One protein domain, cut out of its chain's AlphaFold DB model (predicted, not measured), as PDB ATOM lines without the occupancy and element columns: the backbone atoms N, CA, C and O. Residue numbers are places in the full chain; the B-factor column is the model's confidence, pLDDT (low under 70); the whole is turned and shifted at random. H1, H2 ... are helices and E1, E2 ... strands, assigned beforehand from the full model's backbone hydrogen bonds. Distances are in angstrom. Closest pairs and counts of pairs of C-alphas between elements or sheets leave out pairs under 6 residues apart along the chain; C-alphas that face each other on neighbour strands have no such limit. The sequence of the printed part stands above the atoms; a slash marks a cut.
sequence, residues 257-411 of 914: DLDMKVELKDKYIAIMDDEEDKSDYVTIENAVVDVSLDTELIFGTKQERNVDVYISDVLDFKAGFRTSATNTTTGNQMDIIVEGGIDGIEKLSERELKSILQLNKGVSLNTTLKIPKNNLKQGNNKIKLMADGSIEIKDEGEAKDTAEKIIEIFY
ATOM      1  N   ASP A 257     -37.312  33.986  -4.237       70.56
ATOM      2  CA  ASP A 257     -37.756  33.448  -5.525       70.56
ATOM      3  C   ASP A 257     -37.836  34.565  -6.579       70.56
ATOM      4  O   ASP A 257     -37.965  35.746  -6.236       70.56
ATOM      5  N   LEU A 258     -37.713  34.205  -7.858       79.00
ATOM      6  CA  LEU A 258     -37.818  35.132  -8.986       79.00
ATOM      7  C   LEU A 258     -39.082  34.836  -9.793       79.00
ATOM      8  O   LEU A 258     -39.311  33.698 -10.178       79.00
ATOM      9  N   ASP A 259     -39.846  35.878 -10.108       82.00
ATOM     10  CA  ASP A 259     -40.949  35.817 -11.070       82.00
ATOM     11  C   ASP A 259     -40.565  36.592 -12.333       82.00
ATOM     12  O   ASP A 259     -40.235  37.786 -12.262       82.00
ATOM     13  N   MET A 260     -40.584  35.916 -13.483       87.50
ATOM     14  CA  MET A 260     -40.290  36.503 -14.785       87.50
ATOM     15  C   MET A 260     -41.484  36.544 -15.726       87.50
ATOM     16  O   MET A 260     -42.191  35.566 -15.977       87.50
ATOM     17  N   LYS A 261     -41.603  37.677 -16.417       88.81
ATOM     18  CA  LYS A 261     -42.598  37.889 -17.461       88.81
ATOM     19  C   LYS A 261     -41.983  38.575 -18.673       88.81
ATOM     20  O   LYS A 261     -41.124  39.443 -18.570       88.81
ATOM     21  N   VAL A 262     -42.457  38.188 -19.855       90.62
ATOM     22  CA  VAL A 262     -42.094  38.823 -21.125       90.62
ATOM     23  C   VAL A 262     -43.302  39.547 -21.704       90.62
ATOM     24  O   VAL A 262     -44.341  38.931 -21.964       90.62
ATOM     25  N   GLU A 263     -43.143  40.839 -21.983       90.50
ATOM     26  CA  GLU A 263     -44.146  41.661 -22.655       90.50
ATOM     27  C   GLU A 263     -43.669  42.058 -24.059       90.50
ATOM     28  O   GLU A 263     -42.662  42.736 -24.257       90.50
ATOM     29  N   LEU A 264     -44.405  41.589 -25.068       90.94
ATOM     30  CA  LEU A 264     -44.097  41.718 -26.493       90.94
ATOM     31  C   LEU A 264     -45.402  41.717 -27.295       90.94
ATOM     32  O   LEU A 264     -46.389  41.106 -26.876       90.94
ATOM     33  N   LYS A 265     -45.406  42.336 -28.485       88.81
ATOM     34  CA  LYS A 265     -46.543  42.195 -29.411       88.81
ATOM     35  C   LYS A 265     -46.581  40.773 -29.960       88.81
ATOM     36  O   LYS A 265     -45.545  40.192 -30.263       88.81
ATOM     37  N   ASP A 266     -47.784  40.255 -30.183       84.56
ATOM     38  CA  ASP A 266     -47.946  38.908 -30.737       84.56
ATOM     39  C   ASP A 266     -47.580  38.831 -32.228       84.56
ATOM     40  O   ASP A 266     -47.248  37.754 -32.717       84.56
ATOM     41  N   LYS A 267     -47.626  39.955 -32.965       87.62
ATOM     42  CA  LYS A 267     -47.409  39.979 -34.418       87.62
ATOM     43  C   LYS A 267     -46.649  41.210 -34.918       87.62
ATOM     44  O   LYS A 267     -46.958  42.340 -34.544       87.62
ATOM     45  N   TYR A 268     -45.733  40.970 -35.855       86.88
ATOM     46  CA  TYR A 268     -44.901  41.950 -36.551       86.88
ATOM     47  C   TYR A 268     -45.001  41.761 -38.071       86.88
ATOM     48  O   TYR A 268     -45.114  40.636 -38.556       86.88
ATOM     49  N   ILE A 269     -44.947  42.855 -38.836       82.62
ATOM     50  CA  ILE A 269     -44.870  42.834 -40.305       82.62
ATOM     51  C   ILE A 269     -43.540  43.466 -40.712       82.62
ATOM     52  O   ILE A 269     -43.280  44.618 -40.383       82.62
ATOM     53  N   ALA A 270     -42.721  42.702 -41.426       83.62
ATOM     54  CA  ALA A 270     -41.388  43.072 -41.872       83.62
ATOM     55  C   ALA A 270     -41.346  43.038 -43.406       83.62
ATOM     56  O   ALA A 270     -41.185  41.974 -44.004       83.62
ATOM     57  N   ILE A 271     -41.517  44.199 -44.042       79.81
ATOM     58  CA  ILE A 271     -41.335  44.358 -45.491       79.81
ATOM     59  C   ILE A 271     -39.893  44.791 -45.711       79.81
ATOM     60  O   ILE A 271     -39.504  45.858 -45.245       79.81
ATOM     61  N   MET A 272     -39.114  43.948 -46.380       76.50
ATOM     62  CA  MET A 272     -37.675  44.129 -46.522       76.50
ATOM     63  C   MET A 272     -37.307  44.326 -47.986       76.50
ATOM     64  O   MET A 272     -37.773  43.606 -48.877       76.50
ATOM     65  N   ASP A 273     -36.463  45.321 -48.213       70.38
ATOM     66  CA  ASP A 273     -35.871  45.634 -49.502       70.38
ATOM     67  C   ASP A 273     -34.363  45.425 -49.396       70.38
ATOM     68  O   ASP A 273     -33.668  46.246 -48.810       70.38
ATOM     69  N   ASP A 274     -33.861  44.322 -49.948       65.31
ATOM     70  CA  ASP A 274     -32.442  43.963 -49.851       65.31
ATOM     71  C   ASP A 274     -31.504  45.005 -50.511       65.31
ATOM     72  O   ASP A 274     -30.299  44.975 -50.269       65.31
ATOM     73  N   GLU A 275     -32.014  45.923 -51.350       63.72
ATOM     74  CA  GLU A 275     -31.205  46.990 -51.967       63.72
ATOM     75  C   GLU A 275     -31.101  48.264 -51.109       63.72
ATOM     76  O   GLU A 275     -30.067  48.938 -51.138       63.72
ATOM     77  N   GLU A 276     -32.153  48.620 -50.365       61.56
ATOM     78  CA  GLU A 276     -32.193  49.834 -49.529       61.56
ATOM     79  C   GLU A 276     -31.890  49.538 -48.058       61.56
ATOM     80  O   GLU A 276     -31.209  50.319 -47.386       61.56
ATOM     81  N   ASP A 277     -32.344  48.388 -47.563       63.78
ATOM     82  CA  ASP A 277     -32.202  47.980 -46.178       63.78
ATOM     83  C   ASP A 277     -31.002  47.045 -46.006       63.78
ATOM     84  O   ASP A 277     -31.114  45.817 -46.001       63.78
ATOM     85  N   LYS A 278     -29.828  47.667 -45.846       69.44
ATOM     86  CA  LYS A 278     -28.535  46.993 -45.626       69.44
ATOM     87  C   LYS A 278     -28.452  46.208 -44.311       69.44
ATOM     88  O   LYS A 278     -27.424  45.590 -44.053       69.44
ATOM     89  N   SER A 279     -29.465  46.284 -43.446       76.88
ATOM     90  CA  SER A 279     -29.513  45.480 -42.228       76.88
ATOM     91  C   SER A 279     -29.774  44.019 -42.582       76.88
ATOM     92  O   SER A 279     -30.752  43.719 -43.257       76.88
ATOM     93  N   ASP A 280     -28.989  43.084 -42.053       86.12
ATOM     94  CA  ASP A 280     -29.278  41.647 -42.177       86.12
ATOM     95  C   ASP A 280     -30.380  41.168 -41.209       86.12
ATOM     96  O   ASP A 280     -30.681  39.974 -41.137       86.12
ATOM     97  N   TYR A 281     -31.013  42.089 -40.471       89.38
ATOM     98  CA  TYR A 281     -31.923  41.777 -39.369       89.38
ATOM     99  C   TYR A 281     -33.265  42.510 -39.447       89.38
ATOM    100  O   TYR A 281     -33.351  43.644 -39.919       89.38
ATOM    101  N   VAL A 282     -34.304  41.870 -38.907       90.00
ATOM    102  CA  VAL A 282     -35.580  42.484 -38.515       90.00
ATOM    103  C   VAL A 282     -35.462  42.967 -37.069       90.00
ATOM    104  O   VAL A 282     -35.249  42.150 -36.173       90.00
ATOM    105  N   THR A 283     -35.611  44.269 -36.834       91.19
ATOM    106  CA  THR A 283     -35.480  44.877 -35.497       91.19
ATOM    107  C   THR A 283     -36.833  44.982 -34.786       91.19
ATOM    108  O   THR A 283     -37.814  45.446 -35.365       91.19
ATOM    109  N   ILE A 284     -36.877  44.575 -33.517       91.62
ATOM    110  CA  ILE A 284     -38.023  44.674 -32.607       91.62
ATOM    111  C   ILE A 284     -37.587  45.506 -31.399       91.62
ATOM    112  O   ILE A 284     -36.795  45.033 -30.595       91.62
ATOM    113  N   GLU A 285     -38.103  46.726 -31.260       87.81
ATOM    114  CA  GLU A 285     -37.667  47.685 -30.222       87.81
ATOM    115  C   GLU A 285     -38.562  47.700 -28.972       87.81
ATOM    116  O   GLU A 285     -38.286  48.400 -28.005       87.81
ATOM    117  N   ASN A 286     -39.676  46.966 -28.991       85.69
ATOM    118  CA  ASN A 286     -40.695  47.000 -27.940       85.69
ATOM    119  C   ASN A 286     -40.748  45.699 -27.123       85.69
ATOM    120  O   ASN A 286     -41.838  45.258 -26.757       85.69
ATOM    121  N   ALA A 287     -39.597  45.055 -26.922       91.19
ATOM    122  CA  ALA A 287     -39.482  43.858 -26.102       91.19
ATOM    123  C   ALA A 287     -39.187  44.249 -24.657       91.19
ATOM    124  O   ALA A 287     -38.196  44.928 -24.402       91.19
ATOM    125  N   VAL A 288     -40.022  43.817 -23.717       92.00
ATOM    126  CA  VAL A 288     -39.827  44.090 -22.291       92.00
ATOM    127  C   VAL A 288     -39.692  42.777 -21.536       92.00
ATOM    128  O   VAL A 288     -40.456  41.837 -21.766       92.00
ATOM    129  N   VAL A 289     -38.697  42.720 -20.652       92.12
ATOM    130  CA  VAL A 289     -38.545  41.655 -19.655       92.12
ATOM    131  C   VAL A 289     -38.792  42.264 -18.287       92.12
ATOM    132  O   VAL A 289     -38.049  43.152 -17.868       92.12
ATOM    133  N   ASP A 290     -39.819  41.776 -17.607       90.88
ATOM    134  CA  ASP A 290     -40.078  42.076 -16.209       90.88
ATOM    135  C   ASP A 290     -39.532  40.930 -15.365       90.88
ATOM    136  O   ASP A 290     -39.819  39.760 -15.623       90.88
ATOM    137  N   VAL A 291     -38.730  41.270 -14.367       89.25
ATOM    138  CA  VAL A 291     -38.250  40.326 -13.358       89.25
ATOM    139  C   VAL A 291     -38.533  40.920 -11.996       89.25
ATOM    140  O   VAL A 291     -38.199  42.079 -11.752       89.25
ATOM    141  N   SER A 292     -39.148  40.156 -11.104       87.19
ATOM    142  CA  SER A 292     -39.435  40.597  -9.744       87.19
ATOM    143  C   SER A 292     -39.006  39.564  -8.718       87.19
ATOM    144  O   SER A 292     -38.887  38.383  -9.022       87.19
ATOM    145  N   LEU A 293     -38.692  40.052  -7.522       82.31
ATOM    146  CA  LEU A 293     -38.224  39.237  -6.414       82.31
ATOM    147  C   LEU A 293     -39.385  39.015  -5.447       82.31
ATOM    148  O   LEU A 293     -39.890  39.986  -4.868       82.31
ATOM    149  N   ASP A 294     -39.776  37.763  -5.251       73.44
ATOM    150  CA  ASP A 294     -40.683  37.381  -4.173       73.44
ATOM    151  C   ASP A 294     -39.842  37.021  -2.942       73.44
ATOM    152  O   ASP A 294     -39.194  35.974  -2.866       73.44
ATOM    153  N   THR A 295     -39.744  37.965  -2.005       69.06
ATOM    154  CA  THR A 295     -38.924  37.824  -0.801       69.06
ATOM    155  C   THR A 295     -39.433  38.681   0.352       69.06
ATOM    156  O   THR A 295     -39.755  39.855   0.190       69.06
ATOM    157  N   GLU A 296     -39.431  38.131   1.564       63.69
ATOM    158  CA  GLU A 296     -39.692  38.892   2.798       63.69
ATOM    159  C   GLU A 296     -38.406  39.404   3.475       63.69
ATOM    160  O   GLU A 296     -38.436  39.881   4.620       63.69
ATOM    161  N   LEU A 297     -37.260  39.278   2.796       72.38
ATOM    162  CA  LEU A 297     -35.981  39.800   3.261       72.38
ATOM    163  C   LEU A 297     -35.917  41.315   3.066       72.38
ATOM    164  O   LEU A 297     -36.232  41.855   2.004       72.38
ATOM    165  N   ILE A 298     -35.463  42.011   4.103       75.50
ATOM    166  CA  ILE A 298     -35.212  43.447   4.052       75.50
ATOM    167  C   ILE A 298     -33.765  43.672   3.618       75.50
ATOM    168  O   ILE A 298     -32.830  43.420   4.381       75.50
ATOM    169  N   PHE A 299     -33.594  44.193   2.403       81.25
ATOM    170  CA  PHE A 299     -32.296  44.570   1.848       81.25
ATOM    171  C   PHE A 299     -31.897  45.987   2.257       81.25
ATOM    172  O   PHE A 299     -32.667  46.942   2.099       81.25
ATOM    173  N   GLY A 300     -30.664  46.148   2.734       79.50
ATOM    174  CA  GLY A 300     -30.179  47.446   3.192       79.50
ATOM    175  C   GLY A 300     -28.668  47.610   3.166       79.50
ATOM    176  O   GLY A 300     -27.907  46.687   2.873       79.50
ATOM    177  N   THR A 301     -28.226  48.830   3.450       80.06
ATOM    178  CA  THR A 301     -26.802  49.168   3.533       80.06
ATOM    179  C   THR A 301     -26.269  48.851   4.931       80.06
ATOM    180  O   THR A 301     -27.024  48.751   5.901       80.06
ATOM    181  N   LYS A 302     -24.943  48.753   5.085       74.44
ATOM    182  CA  LYS A 302     -24.299  48.468   6.386       74.44
ATOM    183  C   LYS A 302     -24.587  49.505   7.486       74.44
ATOM    184  O   LYS A 302     -24.243  49.277   8.640       74.44
ATOM    185  N   GLN A 303     -25.175  50.649   7.139       74.56
ATOM    186  CA  GLN A 303     -25.469  51.759   8.052       74.56
ATOM    187  C   GLN A 303     -26.915  51.729   8.580       74.56
ATOM    188  O   GLN A 303     -27.239  52.457   9.520       74.56
ATOM    189  N   GLU A 304     -27.787  50.911   7.985       73.56
ATOM    190  CA  GLU A 304     -29.208  50.827   8.324       73.56
ATOM    191  C   GLU A 304     -29.459  49.834   9.470       73.56
ATOM    192  O   GLU A 304     -28.748  48.844   9.642       73.56
ATOM    193  N   ARG A 305     -30.476  50.118  10.295       65.19
ATOM    194  CA  ARG A 305     -30.926  49.228  11.377       65.19
ATOM    195  C   ARG A 305     -32.131  48.427  10.876       65.19
ATOM    196  O   ARG A 305     -32.993  49.016  10.237       65.19
ATOM    197  N   ASN A 306     -32.205  47.135  11.219       68.31
ATOM    198  CA  ASN A 306     -33.216  46.162  10.757       68.31
ATOM    199  C   ASN A 306     -33.059  45.742   9.281       68.31
ATOM    200  O   ASN A 306     -33.966  45.935   8.479       68.31
ATOM    201  N   VAL A 307     -31.899  45.172   8.944       68.12
ATOM    202  CA  VAL A 307     -31.576  44.607   7.623       68.12
ATOM    203  C   VAL A 307     -31.382  43.101   7.775       68.12
ATOM    204  O   VAL A 307     -30.684  42.683   8.701       68.12
ATOM    205  N   ASP A 308     -31.992  42.316   6.889       68.31
ATOM    206  CA  ASP A 308     -31.823  40.860   6.851       68.31
ATOM    207  C   ASP A 308     -30.642  40.461   5.952       68.31
ATOM    208  O   ASP A 308     -29.877  39.574   6.316       68.31
ATOM    209  N   VAL A 309     -30.457  41.152   4.816       74.00
ATOM    210  CA  VAL A 309     -29.347  40.926   3.873       74.00
ATOM    211  C   VAL A 309     -28.727  42.256   3.457       74.00
ATOM    212  O   VAL A 309     -29.425  43.190   3.045       74.00
ATOM    213  N   TYR A 310     -27.400  42.362   3.545       82.12
ATOM    214  CA  TYR A 310     -26.709  43.550   3.057       82.12
ATOM    215  C   TYR A 310     -26.595  43.520   1.538       82.12
ATOM    216  O   TYR A 310     -26.237  42.508   0.948       82.12
ATOM    217  N   ILE A 311     -26.797  44.672   0.896       83.62
ATOM    218  CA  ILE A 311     -26.644  44.800  -0.565       83.62
ATOM    219  C   ILE A 311     -25.234  44.380  -1.021       83.62
ATOM    220  O   ILE A 311     -25.077  43.842  -2.110       83.62
ATOM    221  N   SER A 312     -24.212  44.558  -0.173       81.69
ATOM    222  CA  SER A 312     -22.836  44.121  -0.453       81.69
ATOM    223  C   SER A 312     -22.645  42.605  -0.531       81.69
ATOM    224  O   SER A 312     -21.574  42.167  -0.942       81.69
ATOM    225  N   ASP A 313     -23.626  41.826  -0.077       83.00
ATOM    226  CA  ASP A 313     -23.593  40.363  -0.081       83.00
ATOM    227  C   ASP A 313     -24.313  39.777  -1.309       83.00
ATOM    228  O   ASP A 313     -24.265  38.570  -1.531       83.00
ATOM    229  N   VAL A 314     -24.931  40.616  -2.148       86.12
ATOM    230  CA  VAL A 314     -25.414  40.210  -3.474       86.12
ATOM    231  C   VAL A 314     -24.194  40.035  -4.373       86.12
ATOM    232  O   VAL A 314     -23.420  40.973  -4.555       86.12
ATOM    233  N   LEU A 315     -24.004  38.823  -4.891       88.19
ATOM    234  CA  LEU A 315     -22.853  38.435  -5.704       88.19
ATOM    235  C   LEU A 315     -23.121  38.636  -7.197       88.19
ATOM    236  O   LEU A 315     -22.223  39.063  -7.920       88.19
ATOM    237  N   ASP A 316     -24.347  38.358  -7.649       90.56
ATOM    238  CA  ASP A 316     -24.728  38.488  -9.055       90.56
ATOM    239  C   ASP A 316     -26.235  38.747  -9.231       90.56
ATOM    240  O   ASP A 316     -27.056  38.347  -8.404       90.56
ATOM    241  N   PHE A 317     -26.597  39.418 -10.324       89.38
ATOM    242  CA  PHE A 317     -27.973  39.651 -10.758       89.38
ATOM    243  C   PHE A 317     -27.990  39.757 -12.283       89.38
ATOM    244  O   PHE A 317     -27.317  40.617 -12.863       89.38
ATOM    245  N   LYS A 318     -28.763  38.888 -12.935       91.31
ATOM    246  CA  LYS A 318     -28.903  38.822 -14.391       91.31
ATOM    247  C   LYS A 318     -30.369  38.762 -14.777       91.31
ATOM    248  O   LYS A 318     -31.152  38.089 -14.118       91.31
ATOM    249  N   ALA A 319     -30.728  39.452 -15.853       92.19
ATOM    250  CA  ALA A 319     -32.063  39.430 -16.432       92.19
ATOM    251  C   ALA A 319     -32.026  39.889 -17.895       92.19
ATOM    252  O   ALA A 319     -31.561  40.992 -18.192       92.19
ATOM    253  N   GLY A 320     -32.542  39.075 -18.817       92.50
ATOM    254  CA  GLY A 320     -32.620  39.449 -20.231       92.50
ATOM    255  C   GLY A 320     -33.037  38.311 -21.162       92.50
ATOM    256  O   GLY A 320     -33.207  37.168 -20.745       92.50
ATOM    257  N   PHE A 321     -33.208  38.627 -22.447       94.38
ATOM    258  CA  PHE A 321     -33.475  37.623 -23.481       94.38
ATOM    259  C   PHE A 321     -32.231  36.785 -23.793       94.38
ATOM    260  O   PHE A 321     -31.112  37.300 -23.829       94.38
ATOM    261  N   ARG A 322     -32.436  35.503 -24.119       94.06
ATOM    262  CA  ARG A 322     -31.388  34.655 -24.694       94.06
ATOM    263  C   ARG A 322     -30.986  35.164 -26.073       94.06
ATOM    264  O   ARG A 322     -31.819  35.603 -26.860       94.06
ATOM    265  N   THR A 323     -29.718  34.977 -26.413       94.25
ATOM    266  CA  THR A 323     -29.177  35.226 -27.759       94.25
ATOM    267  C   THR A 323     -29.527  34.126 -28.763       94.25
ATOM    268  O   THR A 323     -29.137  34.214 -29.920       94.25
ATOM    269  N   SER A 324     -30.283  33.100 -28.359       93.25
ATOM    270  CA  SER A 324     -30.786  32.049 -29.244       93.25
ATOM    271  C   SER A 324     -32.312  32.042 -29.276       93.25
ATOM    272  O   SER A 324     -32.985  32.212 -28.258       93.25
ATOM    273  N   ALA A 325     -32.862  31.824 -30.467       95.12
ATOM    274  CA  ALA A 325     -34.290  31.692 -30.714       95.12
ATOM    275  C   ALA A 325     -34.562  30.499 -31.640       95.12
ATOM    276  O   ALA A 325     -33.653  29.906 -32.227       95.12
ATOM    277  N   THR A 326     -35.832  30.120 -31.778       94.06
ATOM    278  CA  THR A 326     -36.238  29.053 -32.708       94.06
ATOM    279  C   THR A 326     -37.358  29.534 -33.614       94.06
ATOM    280  O   THR A 326     -38.420  29.937 -33.138       94.06
ATOM    281  N   ASN A 327     -37.163  29.434 -34.928       92.44
ATOM    282  CA  ASN A 327     -38.250  29.579 -35.888       92.44
ATOM    283  C   ASN A 327     -39.018  28.254 -35.951       92.44
ATOM    284  O   ASN A 327     -38.654  27.333 -36.677       92.44
ATOM    285  N   THR A 328     -40.106  28.149 -35.194       87.62
ATOM    286  CA  THR A 328     -40.918  26.924 -35.105       87.62
ATOM    287  C   THR A 328     -41.680  26.623 -36.394       87.62
ATOM    288  O   THR A 328     -42.220  25.531 -36.548       87.62
ATOM    289  N   THR A 329     -41.711  27.561 -37.348       78.31
ATOM    290  CA  THR A 329     -42.302  27.327 -38.674       78.31
ATOM    291  C   THR A 329     -41.364  26.576 -39.612       78.31
ATOM    292  O   THR A 329     -41.836  25.788 -40.426       78.31
ATOM    293  N   THR A 330     -40.055  26.824 -39.529       79.31
ATOM    294  CA  THR A 330     -39.043  26.128 -40.345       79.31
ATOM    295  C   THR A 330     -38.332  25.012 -39.582       79.31
ATOM    296  O   THR A 330     -37.753  24.132 -40.206       79.31
ATOM    297  N   GLY A 331     -38.391  25.028 -38.246       83.81
ATOM    298  CA  GLY A 331     -37.640  24.134 -37.362       83.81
ATOM    299  C   GLY A 331     -36.205  24.600 -37.085       83.81
ATOM    300  O   GLY A 331     -35.481  23.920 -36.366       83.81
ATOM    301  N   ASN A 332     -35.787  25.747 -37.628       86.25
ATOM    302  CA  ASN A 332     -34.412  26.227 -37.513       86.25
ATOM    303  C   ASN A 332     -34.170  26.936 -36.173       86.25
ATOM    304  O   ASN A 332     -34.937  27.821 -35.784       86.25
ATOM    305  N   GLN A 333     -33.054  26.612 -35.520       92.19
ATOM    306  CA  GLN A 333     -32.464  27.475 -34.495       92.19
ATOM    307  C   GLN A 333     -31.753  28.666 -35.146       92.19
ATOM    308  O   GLN A 333     -31.292  28.582 -36.288       92.19
ATOM    309  N   MET A 334     -31.713  29.788 -34.434       93.00
ATOM    310  CA  MET A 334     -31.122  31.030 -34.922       93.00
ATOM    311  C   MET A 334     -30.501  31.835 -33.786       93.00
ATOM    312  O   MET A 334     -31.094  31.952 -32.713       93.00
ATOM    313  N   ASP A 335     -29.345  32.426 -34.065       94.44
ATOM    314  CA  ASP A 335     -28.690  33.373 -33.171       94.44
ATOM    315  C   ASP A 335     -29.263  34.773 -33.422       94.44
ATOM    316  O   ASP A 335     -29.285  35.263 -34.553       94.44
ATOM    317  N   ILE A 336     -29.776  35.402 -32.370       95.00
ATOM    318  CA  ILE A 336     -30.372  36.739 -32.395       95.00
ATOM    319  C   ILE A 336     -29.480  37.713 -31.634       95.00
ATOM    320  O   ILE A 336     -28.808  37.342 -30.670       95.00
ATOM    321  N   ILE A 337     -29.492  38.982 -32.040       94.31
ATOM    322  CA  ILE A 337     -28.812  40.030 -31.273       94.31
ATOM    323  C   ILE A 337     -29.807  40.597 -30.268       94.31
ATOM    324  O   ILE A 337     -30.925  40.970 -30.634       94.31
ATOM    325  N   VAL A 338     -29.374  40.668 -29.015       93.00
ATOM    326  CA  VAL A 338     -30.126  41.226 -27.895       93.00
ATOM    327  C   VAL A 338     -29.383  42.466 -27.410       93.00
ATOM    328  O   VAL A 338     -28.223  42.384 -27.013       93.00
ATOM    329  N   GLU A 339     -30.038  43.622 -27.477       91.94
ATOM    330  CA  GLU A 339     -29.507  44.902 -27.005       91.94
ATOM    331  C   GLU A 339     -30.348  45.379 -25.819       91.94
ATOM    332  O   GLU A 339     -31.487  45.811 -25.990       91.94
ATOM    333  N   GLY A 340     -29.794  45.274 -24.613       85.81
ATOM    334  CA  GLY A 340     -30.506  45.517 -23.357       85.81
ATOM    335  C   GLY A 340     -30.365  44.332 -22.404       85.81
ATOM    336  O   GLY A 340     -29.740  43.328 -22.742       85.81
ATOM    337  N   GLY A 341     -30.926  44.461 -21.205       88.44
ATOM    338  CA  GLY A 341     -30.776  43.477 -20.135       88.44
ATOM    339  C   GLY A 341     -29.723  43.857 -19.090       88.44
ATOM    340  O   GLY A 341     -28.947  44.799 -19.263       88.44
ATOM    341  N   ILE A 342     -29.708  43.107 -17.993       89.69
ATOM    342  CA  ILE A 342     -28.699  43.184 -16.938       89.69
ATOM    343  C   ILE A 342     -27.917  41.876 -16.968       89.69
ATOM    344  O   ILE A 342     -28.490  40.794 -16.933       89.69
ATOM    345  N   ASP A 343     -26.599  41.984 -17.044       86.00
ATOM    346  CA  ASP A 343     -25.683  40.848 -17.062       86.00
ATOM    347  C   ASP A 343     -24.566  41.167 -16.075       86.00
ATOM    348  O   ASP A 343     -23.506  41.664 -16.471       86.00
ATOM    349  N   GLY A 344     -24.901  41.046 -14.789       87.12
ATOM    350  CA  GLY A 344     -24.024  41.341 -13.664       87.12
ATOM    351  C   GLY A 344     -24.414  42.570 -12.845       87.12
ATOM    352  O   GLY A 344     -24.801  43.609 -13.389       87.12
ATOM    353  N   ILE A 345     -24.210  42.485 -11.525       85.12
ATOM    354  CA  ILE A 345     -24.388  43.614 -10.592       85.12
ATOM    355  C   ILE A 345     -23.404  44.765 -10.825       85.12
ATOM    356  O   ILE A 345     -23.690  45.888 -10.428       85.12
ATOM    357  N   GLU A 346     -22.273  44.525 -11.500       82.88
ATOM    358  CA  GLU A 346     -21.266  45.557 -11.812       82.88
ATOM    359  C   GLU A 346     -21.848  46.732 -12.617       82.88
ATOM    360  O   GLU A 346     -21.302  47.835 -12.615       82.88
ATOM    361  N   LYS A 347     -22.970  46.493 -13.306       74.44
ATOM    362  CA  LYS A 347     -23.676  47.474 -14.134       74.44
ATOM    363  C   LYS A 347     -24.728  48.278 -13.363       74.44
ATOM    364  O   LYS A 347     -25.355  49.149 -13.958       74.44
ATOM    365  N   LEU A 348     -24.933  47.999 -12.074       83.50
ATOM    366  CA  LEU A 348     -25.958  48.620 -11.237       83.50
ATOM    367  C   LEU A 348     -25.321  49.432 -10.108       83.50
ATOM    368  O   LEU A 348     -24.410  48.977  -9.418       83.50
ATOM    369  N   SER A 349     -25.840  50.633  -9.862       85.62
ATOM    370  CA  SER A 349     -25.518  51.355  -8.631       85.62
ATOM    371  C   SER A 349     -26.174  50.688  -7.419       85.62
ATOM    372  O   SER A 349     -27.234  50.071  -7.518       85.62
ATOM    373  N   GLU A 350     -25.603  50.896  -6.231       81.25
ATOM    374  CA  GLU A 350     -26.168  50.403  -4.964       81.25
ATOM    375  C   GLU A 350     -27.629  50.854  -4.763       81.25
ATOM    376  O   GLU A 350     -28.451  50.119  -4.216       81.25
ATOM    377  N   ARG A 351     -27.989  52.045  -5.264       82.75
ATOM    378  CA  ARG A 351     -29.358  52.578  -5.218       82.75
ATOM    379  C   ARG A 351     -30.313  51.832  -6.152       82.75
ATOM    380  O   ARG A 351     -31.457  51.602  -5.767       82.75
ATOM    381  N   GLU A 352     -29.870  51.507  -7.363       84.38
ATOM    382  CA  GLU A 352     -30.666  50.746  -8.333       84.38
ATOM    383  C   GLU A 352     -30.869  49.324  -7.829       84.38
ATOM    384  O   GLU A 352     -32.010  48.886  -7.706       84.38
ATOM    385  N   LEU A 353     -29.789  48.666  -7.405       85.25
ATOM    386  CA  LEU A 353     -29.839  47.322  -6.840       85.25
ATOM    387  C   LEU A 353     -30.783  47.263  -5.628       85.25
ATOM    388  O   LEU A 353     -31.668  46.415  -5.574       85.25
ATOM    389  N   LYS A 354     -30.711  48.240  -4.713       84.56
ATOM    390  CA  LYS A 354     -31.651  48.342  -3.583       84.56
ATOM    391  C   LYS A 354     -33.115  48.453  -4.006       84.56
ATOM    392  O   LYS A 354     -33.988  47.964  -3.298       84.56
ATOM    393  N   SER A 355     -33.400  49.155  -5.102       84.62
ATOM    394  CA  SER A 355     -34.771  49.324  -5.590       84.62
ATOM    395  C   SER A 355     -35.327  48.032  -6.190       84.62
ATOM    396  O   SER A 355     -36.514  47.761  -6.017       84.62
ATOM    397  N   ILE A 356     -34.478  47.265  -6.880       86.50
ATOM    398  CA  ILE A 356     -34.839  46.004  -7.546       86.50
ATOM    399  C   ILE A 356     -35.147  44.915  -6.518       86.50
ATOM    400  O   ILE A 356     -36.135  44.198  -6.652       86.50
ATOM    401  N   LEU A 357     -34.339  44.840  -5.459       83.19
ATOM    402  CA  LEU A 357     -34.408  43.802  -4.423       83.19
ATOM    403  C   LEU A 357     -35.538  44.012  -3.396       83.19
ATOM    404  O   LEU A 357     -35.547  43.386  -2.342       83.19
ATOM    405  N   GLN A 358     -36.486  44.912  -3.664       80.56
ATOM    406  CA  GLN A 358     -37.682  45.060  -2.832       80.56
ATOM    407  C   GLN A 358     -38.743  44.036  -3.244       80.56
ATOM    408  O   GLN A 358     -38.953  43.816  -4.437       80.56
ATOM    409  N   LEU A 359     -39.452  43.487  -2.251       74.50
ATOM    410  CA  LEU A 359     -40.577  42.569  -2.448       74.50
ATOM    411  C   LEU A 359     -41.511  43.061  -3.564       74.50
ATOM    412  O   LEU A 359     -42.041  44.177  -3.486       74.50
ATOM    413  N   ASN A 360     -41.710  42.221  -4.583       72.94
ATOM    414  CA  ASN A 360     -42.606  42.446  -5.722       72.94
ATOM    415  C   ASN A 360     -42.346  43.743  -6.514       72.94
ATOM    416  O   ASN A 360     -43.248  44.249  -7.184       72.94
ATOM    417  N   LYS A 361     -41.139  44.323  -6.433       79.75
ATOM    418  CA  LYS A 361     -40.784  45.542  -7.182       79.75
ATOM    419  C   LYS A 361     -39.994  45.268  -8.445       79.75
ATOM    420  O   LYS A 361     -40.392  45.755  -9.499       79.75
ATOM    421  N   GLY A 362     -38.904  44.510  -8.338       83.94
ATOM    422  CA  GLY A 362     -38.172  44.044  -9.507       83.94
ATOM    423  C   GLY A 362     -37.602  45.135 -10.418       83.94
ATOM    424  O   GLY A 362     -37.367  46.273 -10.004       83.94
ATOM    425  N   VAL A 363     -37.378  44.772 -11.683       89.31
ATOM    426  CA  VAL A 363     -36.988  45.675 -12.771       89.31
ATOM    427  C   VAL A 363     -37.706  45.314 -14.069       89.31
ATOM    428  O   VAL A 363     -37.917  44.144 -14.374       89.31
ATOM    429  N   SER A 364     -38.042  46.347 -14.840       90.56
ATOM    430  CA  SER A 364     -38.598  46.242 -16.189       90.56
ATOM    431  C   SER A 364     -37.557  46.719 -17.200       90.56
ATOM    432  O   SER A 364     -37.086  47.861 -17.130       90.56
ATOM    433  N   LEU A 365     -37.148  45.836 -18.110       89.75
ATOM    434  CA  LEU A 365     -36.015  46.046 -19.011       89.75
ATOM    435  C   LEU A 365     -36.486  46.146 -20.460       89.75
ATOM    436  O   LEU A 365     -36.849  45.145 -21.080       89.75
ATOM    437  N   ASN A 366     -36.414  47.353 -21.024       90.56
ATOM    438  CA  ASN A 366     -36.600  47.558 -22.459       90.56
ATOM    439  C   ASN A 366     -35.409  46.978 -23.223       90.56
ATOM    440  O   ASN A 366     -34.257  47.322 -22.957       90.56
ATOM    441  N   THR A 367     -35.707  46.112 -24.181       91.88
ATOM    442  CA  THR A 367     -34.731  45.379 -24.976       91.88
ATOM    443  C   THR A 367     -35.059  45.520 -26.458       91.88
ATOM    444  O   THR A 367     -36.223  45.474 -26.865       91.88
ATOM    445  N   THR A 368     -34.019  45.633 -27.276       93.75
ATOM    446  CA  THR A 368     -34.122  45.549 -28.731       93.75
ATOM    447  C   THR A 368     -33.652  44.177 -29.194       93.75
ATOM    448  O   THR A 368     -32.544  43.745 -28.877       93.75
ATOM    449  N   LEU A 369     -34.489  43.485 -29.966       94.69
ATOM    450  CA  LEU A 369     -34.176  42.183 -30.554       94.69
ATOM    451  C   LEU A 369     -33.939  42.343 -32.053       94.69
ATOM    452  O   LEU A 369     -34.756  42.951 -32.747       94.69
ATOM    453  N   LYS A 370     -32.858  41.766 -32.579       94.31
ATOM    454  CA  LYS A 370     -32.576  41.739 -34.022       94.31
ATOM    455  C   LYS A 370     -32.586  40.300 -34.521       94.31
ATOM    456  O   LYS A 370     -31.724  39.496 -34.169       94.31
ATOM    457  N   ILE A 371     -33.583  39.990 -35.347       93.62
ATOM    458  CA  ILE A 371     -33.875  38.649 -35.863       93.62
ATOM    459  C   ILE A 371     -33.272  38.503 -37.269       93.62
ATOM    460  O   ILE A 371     -33.666  39.262 -38.157       93.62
ATOM    461  N   PRO A 372     -32.343  37.566 -37.521       91.81
ATOM    462  CA  PRO A 372     -31.656  37.469 -38.809       91.81
ATOM    463  C   PRO A 372     -32.597  37.056 -39.954       91.81
ATOM    464  O   PRO A 372     -33.356  36.087 -39.857       91.81
ATOM    465  N   LYS A 373     -32.551  37.814 -41.058       87.88
ATOM    466  CA  LYS A 373     -33.463  37.694 -42.214       87.88
ATOM    467  C   LYS A 373     -33.328  36.351 -42.942       87.88
ATOM    468  O   LYS A 373     -34.328  35.784 -43.365       87.88
ATOM    469  N   ASN A 374     -32.114  35.812 -43.054       86.62
ATOM    470  CA  ASN A 374     -31.810  34.530 -43.714       86.62
ATOM    471  C   ASN A 374     -32.447  33.300 -43.029       86.62
ATOM    472  O   ASN A 374     -32.581  32.251 -43.657       86.62
ATOM    473  N   ASN A 375     -32.865  33.425 -41.769       88.06
ATOM    474  CA  ASN A 375     -33.579  32.386 -41.023       88.06
ATOM    475  C   ASN A 375     -35.114  32.526 -41.104       88.06
ATOM    476  O   ASN A 375     -35.839  31.702 -40.533       88.06
ATOM    477  N   LEU A 376     -35.620  33.547 -41.804       86.75
ATOM    478  CA  LEU A 376     -37.044  33.773 -42.039       86.75
ATOM    479  C   LEU A 376     -37.431  33.279 -43.436       86.75
ATOM    480  O   LEU A 376     -36.747  33.539 -44.423       86.75
ATOM    481  N   LYS A 377     -38.564  32.577 -43.535       81.06
ATOM    482  CA  LYS A 377     -39.185  32.270 -44.828       81.06
ATOM    483  C   LYS A 377     -40.112  33.408 -45.251       81.06
ATOM    484  O   LYS A 377     -40.623  34.144 -44.407       81.06
ATOM    485  N   GLN A 378     -40.400  33.501 -46.546       76.94
ATOM    486  CA  GLN A 378     -41.435  34.400 -47.057       76.94
ATOM    487  C   GLN A 378     -42.797  34.088 -46.398       76.94
ATOM    488  O   GLN A 378     -43.235  32.934 -46.359       76.94
ATOM    489  N   GLY A 379     -43.483  35.116 -45.904       73.50
ATOM    490  CA  GLY A 379     -44.770  35.021 -45.218       73.50
ATOM    491  C   GLY A 379     -44.649  34.862 -43.698       73.50
ATOM    492  O   GLY A 379     -43.790  35.465 -43.058       73.50
ATOM    493  N   ASN A 380     -45.570  34.103 -43.096       81.31
ATOM    494  CA  ASN A 380     -45.654  33.954 -41.639       81.31
ATOM    495  C   ASN A 380     -44.505  33.089 -41.093       81.31
ATOM    496  O   ASN A 380     -44.293  31.965 -41.556       81.31
ATOM    497  N   ASN A 381     -43.839  33.588 -40.053       85.44
ATOM    498  CA  ASN A 381     -42.847  32.880 -39.247       85.44
ATOM    499  C   ASN A 381     -43.260  32.951 -37.779       85.44
ATOM    500  O   ASN A 381     -43.566  34.031 -37.285       85.44
ATOM    501  N   LYS A 382     -43.238  31.827 -37.072       90.75
ATOM    502  CA  LYS A 382     -43.450  31.760 -35.623       90.75
ATOM    503  C   LYS A 382     -42.100  31.653 -34.931       90.75
ATOM    504  O   LYS A 382     -41.400  30.662 -35.122       90.75
ATOM    505  N   ILE A 383     -41.736  32.663 -34.153       94.38
ATOM    506  CA  ILE A 383     -40.447  32.744 -33.464       94.38
ATOM    507  C   ILE A 383     -40.675  32.522 -31.974       94.38
ATOM    508  O   ILE A 383     -41.401  33.284 -31.338       94.38
ATOM    509  N   LYS A 384     -40.069  31.467 -31.433       95.19
ATOM    510  CA  LYS A 384     -40.015  31.181 -29.999       95.19
ATOM    511  C   LYS A 384     -38.799  31.885 -29.400       95.19
ATOM    512  O   LYS A 384     -37.670  31.608 -29.809       95.19
ATOM    513  N   LEU A 385     -39.062  32.778 -28.453       95.19
ATOM    514  CA  LEU A 385     -38.096  33.569 -27.696       95.19
ATOM    515  C   LEU A 385     -38.096  33.105 -26.235       95.19
ATOM    516  O   LEU A 385     -39.144  32.736 -25.701       95.19
ATOM    517  N   MET A 386     -36.926  33.149 -25.603       94.31
ATOM    518  CA  MET A 386     -36.743  32.821 -24.189       94.31
ATOM    519  C   MET A 386     -36.014  33.961 -23.481       94.31
ATOM    520  O   MET A 386     -35.135  34.586 -24.077       94.31
ATOM    521  N   ALA A 387     -36.361  34.206 -22.223       94.00
ATOM    522  CA  ALA A 387     -35.659  35.114 -21.322       94.00
ATOM    523  C   ALA A 387     -35.285  34.380 -20.032       94.00
ATOM    524  O   ALA A 387     -36.040  33.516 -19.590       94.00
ATOM    525  N   ASP A 388     -34.136  34.731 -19.460       92.62
ATOM    526  CA  ASP A 388     -33.602  34.142 -18.231       92.62
ATOM    527  C   ASP A 388     -33.344  35.227 -17.184       92.62
ATOM    528  O   ASP A 388     -32.971  36.359 -17.519       92.62
ATOM    529  N   GLY A 389     -33.507  34.854 -15.918       89.94
ATOM    530  CA  GLY A 389     -33.270  35.701 -14.761       89.94
ATOM    531  C   GLY A 389     -32.595  34.900 -13.660       89.94
ATOM    532  O   GLY A 389     -32.942  33.741 -13.428       89.94
ATOM    533  N   SER A 390     -31.606  35.495 -13.001       89.44
ATOM    534  CA  SER A 390     -30.908  34.863 -11.885       89.44
ATOM    535  C   SER A 390     -30.409  35.880 -10.871       89.44
ATOM    536  O   SER A 390     -29.964  36.967 -11.239       89.44
ATOM    537  N   ILE A 391     -30.406  35.492  -9.602       87.38
ATOM    538  CA  ILE A 391     -29.780  36.240  -8.515       87.38
ATOM    539  C   ILE A 391     -28.939  35.292  -7.669       87.38
ATOM    540  O   ILE A 391     -29.399  34.204  -7.329       87.38
ATOM    541  N   GLU A 392     -27.728  35.715  -7.321       86.75
ATOM    542  CA  GLU A 392     -26.845  34.997  -6.404       86.75
ATOM    543  C   GLU A 392     -26.530  35.886  -5.204       86.75
ATOM    544  O   GLU A 392     -26.084  37.027  -5.350       86.75
ATOM    545  N   ILE A 393     -26.756  35.358  -4.006       80.94
ATOM    546  CA  ILE A 393     -26.494  36.050  -2.748       80.94
ATOM    547  C   ILE A 393     -25.602  35.170  -1.884       80.94
ATOM    548  O   ILE A 393     -25.832  33.968  -1.726       80.94
ATOM    549  N   LYS A 394     -24.572  35.782  -1.304       74.94
ATOM    550  CA  LYS A 394     -23.639  35.124  -0.401       74.94
ATOM    551  C   LYS A 394     -24.396  34.509   0.778       74.94
ATOM    552  O   LYS A 394     -25.253  35.154   1.370       74.94
ATOM    553  N   ASP A 395     -24.076  33.258   1.098       64.44
ATOM    554  CA  ASP A 395     -24.656  32.458   2.190       64.44
ATOM    555  C   ASP A 395     -26.163  32.098   2.047       64.44
ATOM    556  O   ASP A 395     -26.583  31.067   2.578       64.44
ATOM    557  N   GLU A 396     -26.950  32.834   1.246       62.91
ATOM    558  CA  GLU A 396     -28.364  32.536   0.920       62.91
ATOM    559  C   GLU A 396     -28.513  31.637  -0.338       62.91
ATOM    560  O   GLU A 396     -29.385  30.762  -0.414       62.91
ATOM    561  N   GLY A 397     -27.597  31.754  -1.308       69.06
ATOM    562  CA  GLY A 397     -27.523  30.956  -2.539       69.06
ATOM    563  C   GLY A 397     -28.156  31.612  -3.768       69.06
ATOM    564  O   GLY A 397     -28.203  32.833  -3.870       69.06
ATOM    565  N   GLU A 398     -28.586  30.792  -4.732       80.00
ATOM    566  CA  GLU A 398     -29.020  31.235  -6.062       80.00
ATOM    567  C   GLU A 398     -30.515  30.961  -6.304       80.00
ATOM    568  O   GLU A 398     -31.002  29.885  -5.947       80.00
ATOM    569  N   ALA A 399     -31.213  31.904  -6.946       80.44
ATOM    570  CA  ALA A 399     -32.564  31.728  -7.489       80.44
ATOM    571  C   ALA A 399     -32.564  32.007  -9.001       80.44
ATOM    572  O   ALA A 399     -31.814  32.868  -9.474       80.44
ATOM    573  N   LYS A 400     -33.379  31.261  -9.760       86.81
ATOM    574  CA  LYS A 400     -33.481  31.342 -11.227       86.81
ATOM    575  C   LYS A 400     -34.916  31.188 -11.686       86.81
ATOM    576  O   LYS A 400     -35.615  30.327 -11.164       86.81
ATOM    577  N   ASP A 401     -35.269  31.904 -12.743       87.62
ATOM    578  CA  ASP A 401     -36.516  31.693 -13.475       87.62
ATOM    579  C   ASP A 401     -36.313  31.919 -14.986       87.62
ATOM    580  O   ASP A 401     -35.289  32.464 -15.424       87.62
ATOM    581  N   THR A 402     -37.256  31.435 -15.799       91.12
ATOM    582  CA  THR A 402     -37.242  31.573 -17.259       91.12
ATOM    583  C   THR A 402     -38.634  31.855 -17.809       91.12
ATOM    584  O   THR A 402     -39.595  31.168 -17.469       91.12
ATOM    585  N   ALA A 403     -38.731  32.777 -18.766       90.69
ATOM    586  CA  ALA A 403     -39.982  33.109 -19.446       90.69
ATOM    587  C   ALA A 403     -39.926  32.783 -20.948       90.69
ATOM    588  O   ALA A 403     -38.917  33.004 -21.622       90.69
ATOM    589  N   GLU A 404     -41.039  32.288 -21.499       92.94
ATOM    590  CA  GLU A 404     -41.186  31.938 -22.917       92.94
ATOM    591  C   GLU A 404     -42.261  32.791 -23.603       92.94
ATOM    592  O   GLU A 404     -43.367  32.968 -23.088       92.94
ATOM    593  N   LYS A 405     -41.970  33.254 -24.827       92.88
ATOM    594  CA  LYS A 405     -42.951  33.924 -25.691       92.88
ATOM    595  C   LYS A 405     -42.805  33.470 -27.143       92.88
ATOM    596  O   LYS A 405     -41.708  33.456 -27.694       92.88
ATOM    597  N   ILE A 406     -43.926  33.148 -27.788       92.75
ATOM    598  CA  ILE A 406     -43.989  32.930 -29.239       92.75
ATOM    599  C   ILE A 406     -44.590  34.172 -29.896       92.75
ATOM    600  O   ILE A 406     -45.673  34.609 -29.508       92.75
ATOM    601  N   ILE A 407     -43.899  34.711 -30.901       92.69
ATOM    602  CA  ILE A 407     -44.363  35.834 -31.727       92.69
ATOM    603  C   ILE A 407     -44.489  35.416 -33.194       92.69
ATOM    604  O   ILE A 407     -43.818  34.490 -33.653       92.69
ATOM    605  N   GLU A 408     -45.316  36.127 -33.955       90.50
ATOM    606  CA  GLU A 408     -45.426  35.976 -35.404       90.50
ATOM    607  C   GLU A 408     -44.700  37.113 -36.135       90.50
ATOM    608  O   GLU A 408     -45.016  38.284 -35.946       90.50
ATOM    609  N   ILE A 409     -43.759  36.782 -37.018       90.12
ATOM    610  CA  ILE A 409     -43.113  37.727 -37.934       90.12
ATOM    611  C   ILE A 409     -43.563  37.415 -39.358       90.12
ATOM    612  O   ILE A 409     -43.259  36.356 -39.912       90.12
ATOM    613  N   PHE A 410     -44.281  38.352 -39.968       83.50
ATOM    614  CA  PHE A 410     -44.655  38.295 -41.373       83.50
ATOM    615  C   PHE A 410     -43.563  38.940 -42.225       83.50
ATOM    616  O   PHE A 410     -43.513  40.163 -42.345       83.50
ATOM    617  N   TYR A 411     -42.669  38.118 -42.771       85.12
ATOM    618  CA  TYR A 411     -41.505  38.557 -43.538       85.12
ATOM    619  C   TYR A 411     -41.823  38.576 -45.035       85.12
ATOM    620  O   TYR A 411     -42.207  37.554 -45.607       85.12
TER     621      TYR A 411
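This is residues 257 to 411 of the 914 residues of an uncharacterized protein of Clostridium sp. (UniProt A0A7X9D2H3). Picture a long, narrow rod of strands, made of two strongly twisted sheets that run lengthwise and are partly face to face: E1 is close beside E10 and E9, and E3 crosses close to E4 and E9. The hairpin of E9 and E10 makes the long backbone of one sheet, E3 and E8 that of the other, and the small helix H1 grazes the second sheet near the end of the rod where the loop of residues 295 to 313 lies. You will find 155 residues printed, with one named helix and ten named strands in the order E1 E2 E3 E4 E5 E6 E7 H1 E8 E9 E10; the class is mostly strand. One sheet has the order E1 E3 E8 E7, all antiparallel; the other, E2 E4 E5 E6 E9 E10, is branched and mixed. The whole is loose, with a radius of gyration of the C-alphas of 18.5 A and spans of 62 by 27 by 21 A.

Start with E1, residues 257 to 263, an edge strand antiparallel to E3, residues 281 to 294; look at N 259 and O 292, 2.9 A apart. The closest C-alphas of E1 and E10, residues 397 to 411, are those of Met 260 and Ala 403, 5.8 A apart. Next comes E2, residues 267 to 272, an edge strand of the branched sheet, parallel to E10, with N 268 and O 408 at 2.8 A. E3 bends by 54 degrees at residue 285 and is antiparallel to E8, residues 363 to 372, with N 284 and O 369 at 2.8 A. E4, residues 314 to 321, is antiparallel to E9, residues 379 to 393, with N 318 and O 390 at 2.8 A. The closest C-alphas of E3 and E4 are those of Val 289 and Gly 320, 6.3 A apart. E4 runs on into E5, residues 324 to 327, at 24 degrees across a break of 2 residues. E5 forms a hairpin with E6, residues 332 to 335, with N 325 and O 334 at 2.9 A, and on its other side is antiparallel to E9, with N 384 and O 326 at 2.8 A. E6 runs on at 42 degrees into E7, residues 337 to 339, an edge strand antiparallel to E8, with N 339 and O 368 at 2.9 A. H1, residues 350 to 356, only grazes the sheet E1 E3 E8 E7 with its residues 352 to 356, and each of its O i to N i+4 pairs is within hydrogen-bond range. Ile 356 of H1 and Val 363 of E8 are their closest residues, with C-alphas 5.7 A apart. E4 and E5 lie on one side of E9, and E10 on the other side; E9 and E10 form a hairpin, with N 387 and O 403 at 2.9 A.

Find C-alpha 257 at (-37.756, 33.448, -5.525), where E1 begins; it is 20.0 A long. E3 runs 36.5 A to C-alpha 294 at (-40.683, 37.381, -4.173). E4 measures 21.7 A and E8 27.8 A. E9 runs 46.2 A, and E10 runs 44.0 A to C-alpha 411 at (-41.505, 38.557, -43.538).

The C-alphas of Glu 275 and Arg 305, the two farthest apart, are 63.4 A apart. The printed part has no cut, and its one long link is E3 to E4, 19 residues. The mean pLDDT of the printed part is 84.5; look for values under 70 at residues 274 to 278, 295 to 296, 305 to 308 and 395 to 397.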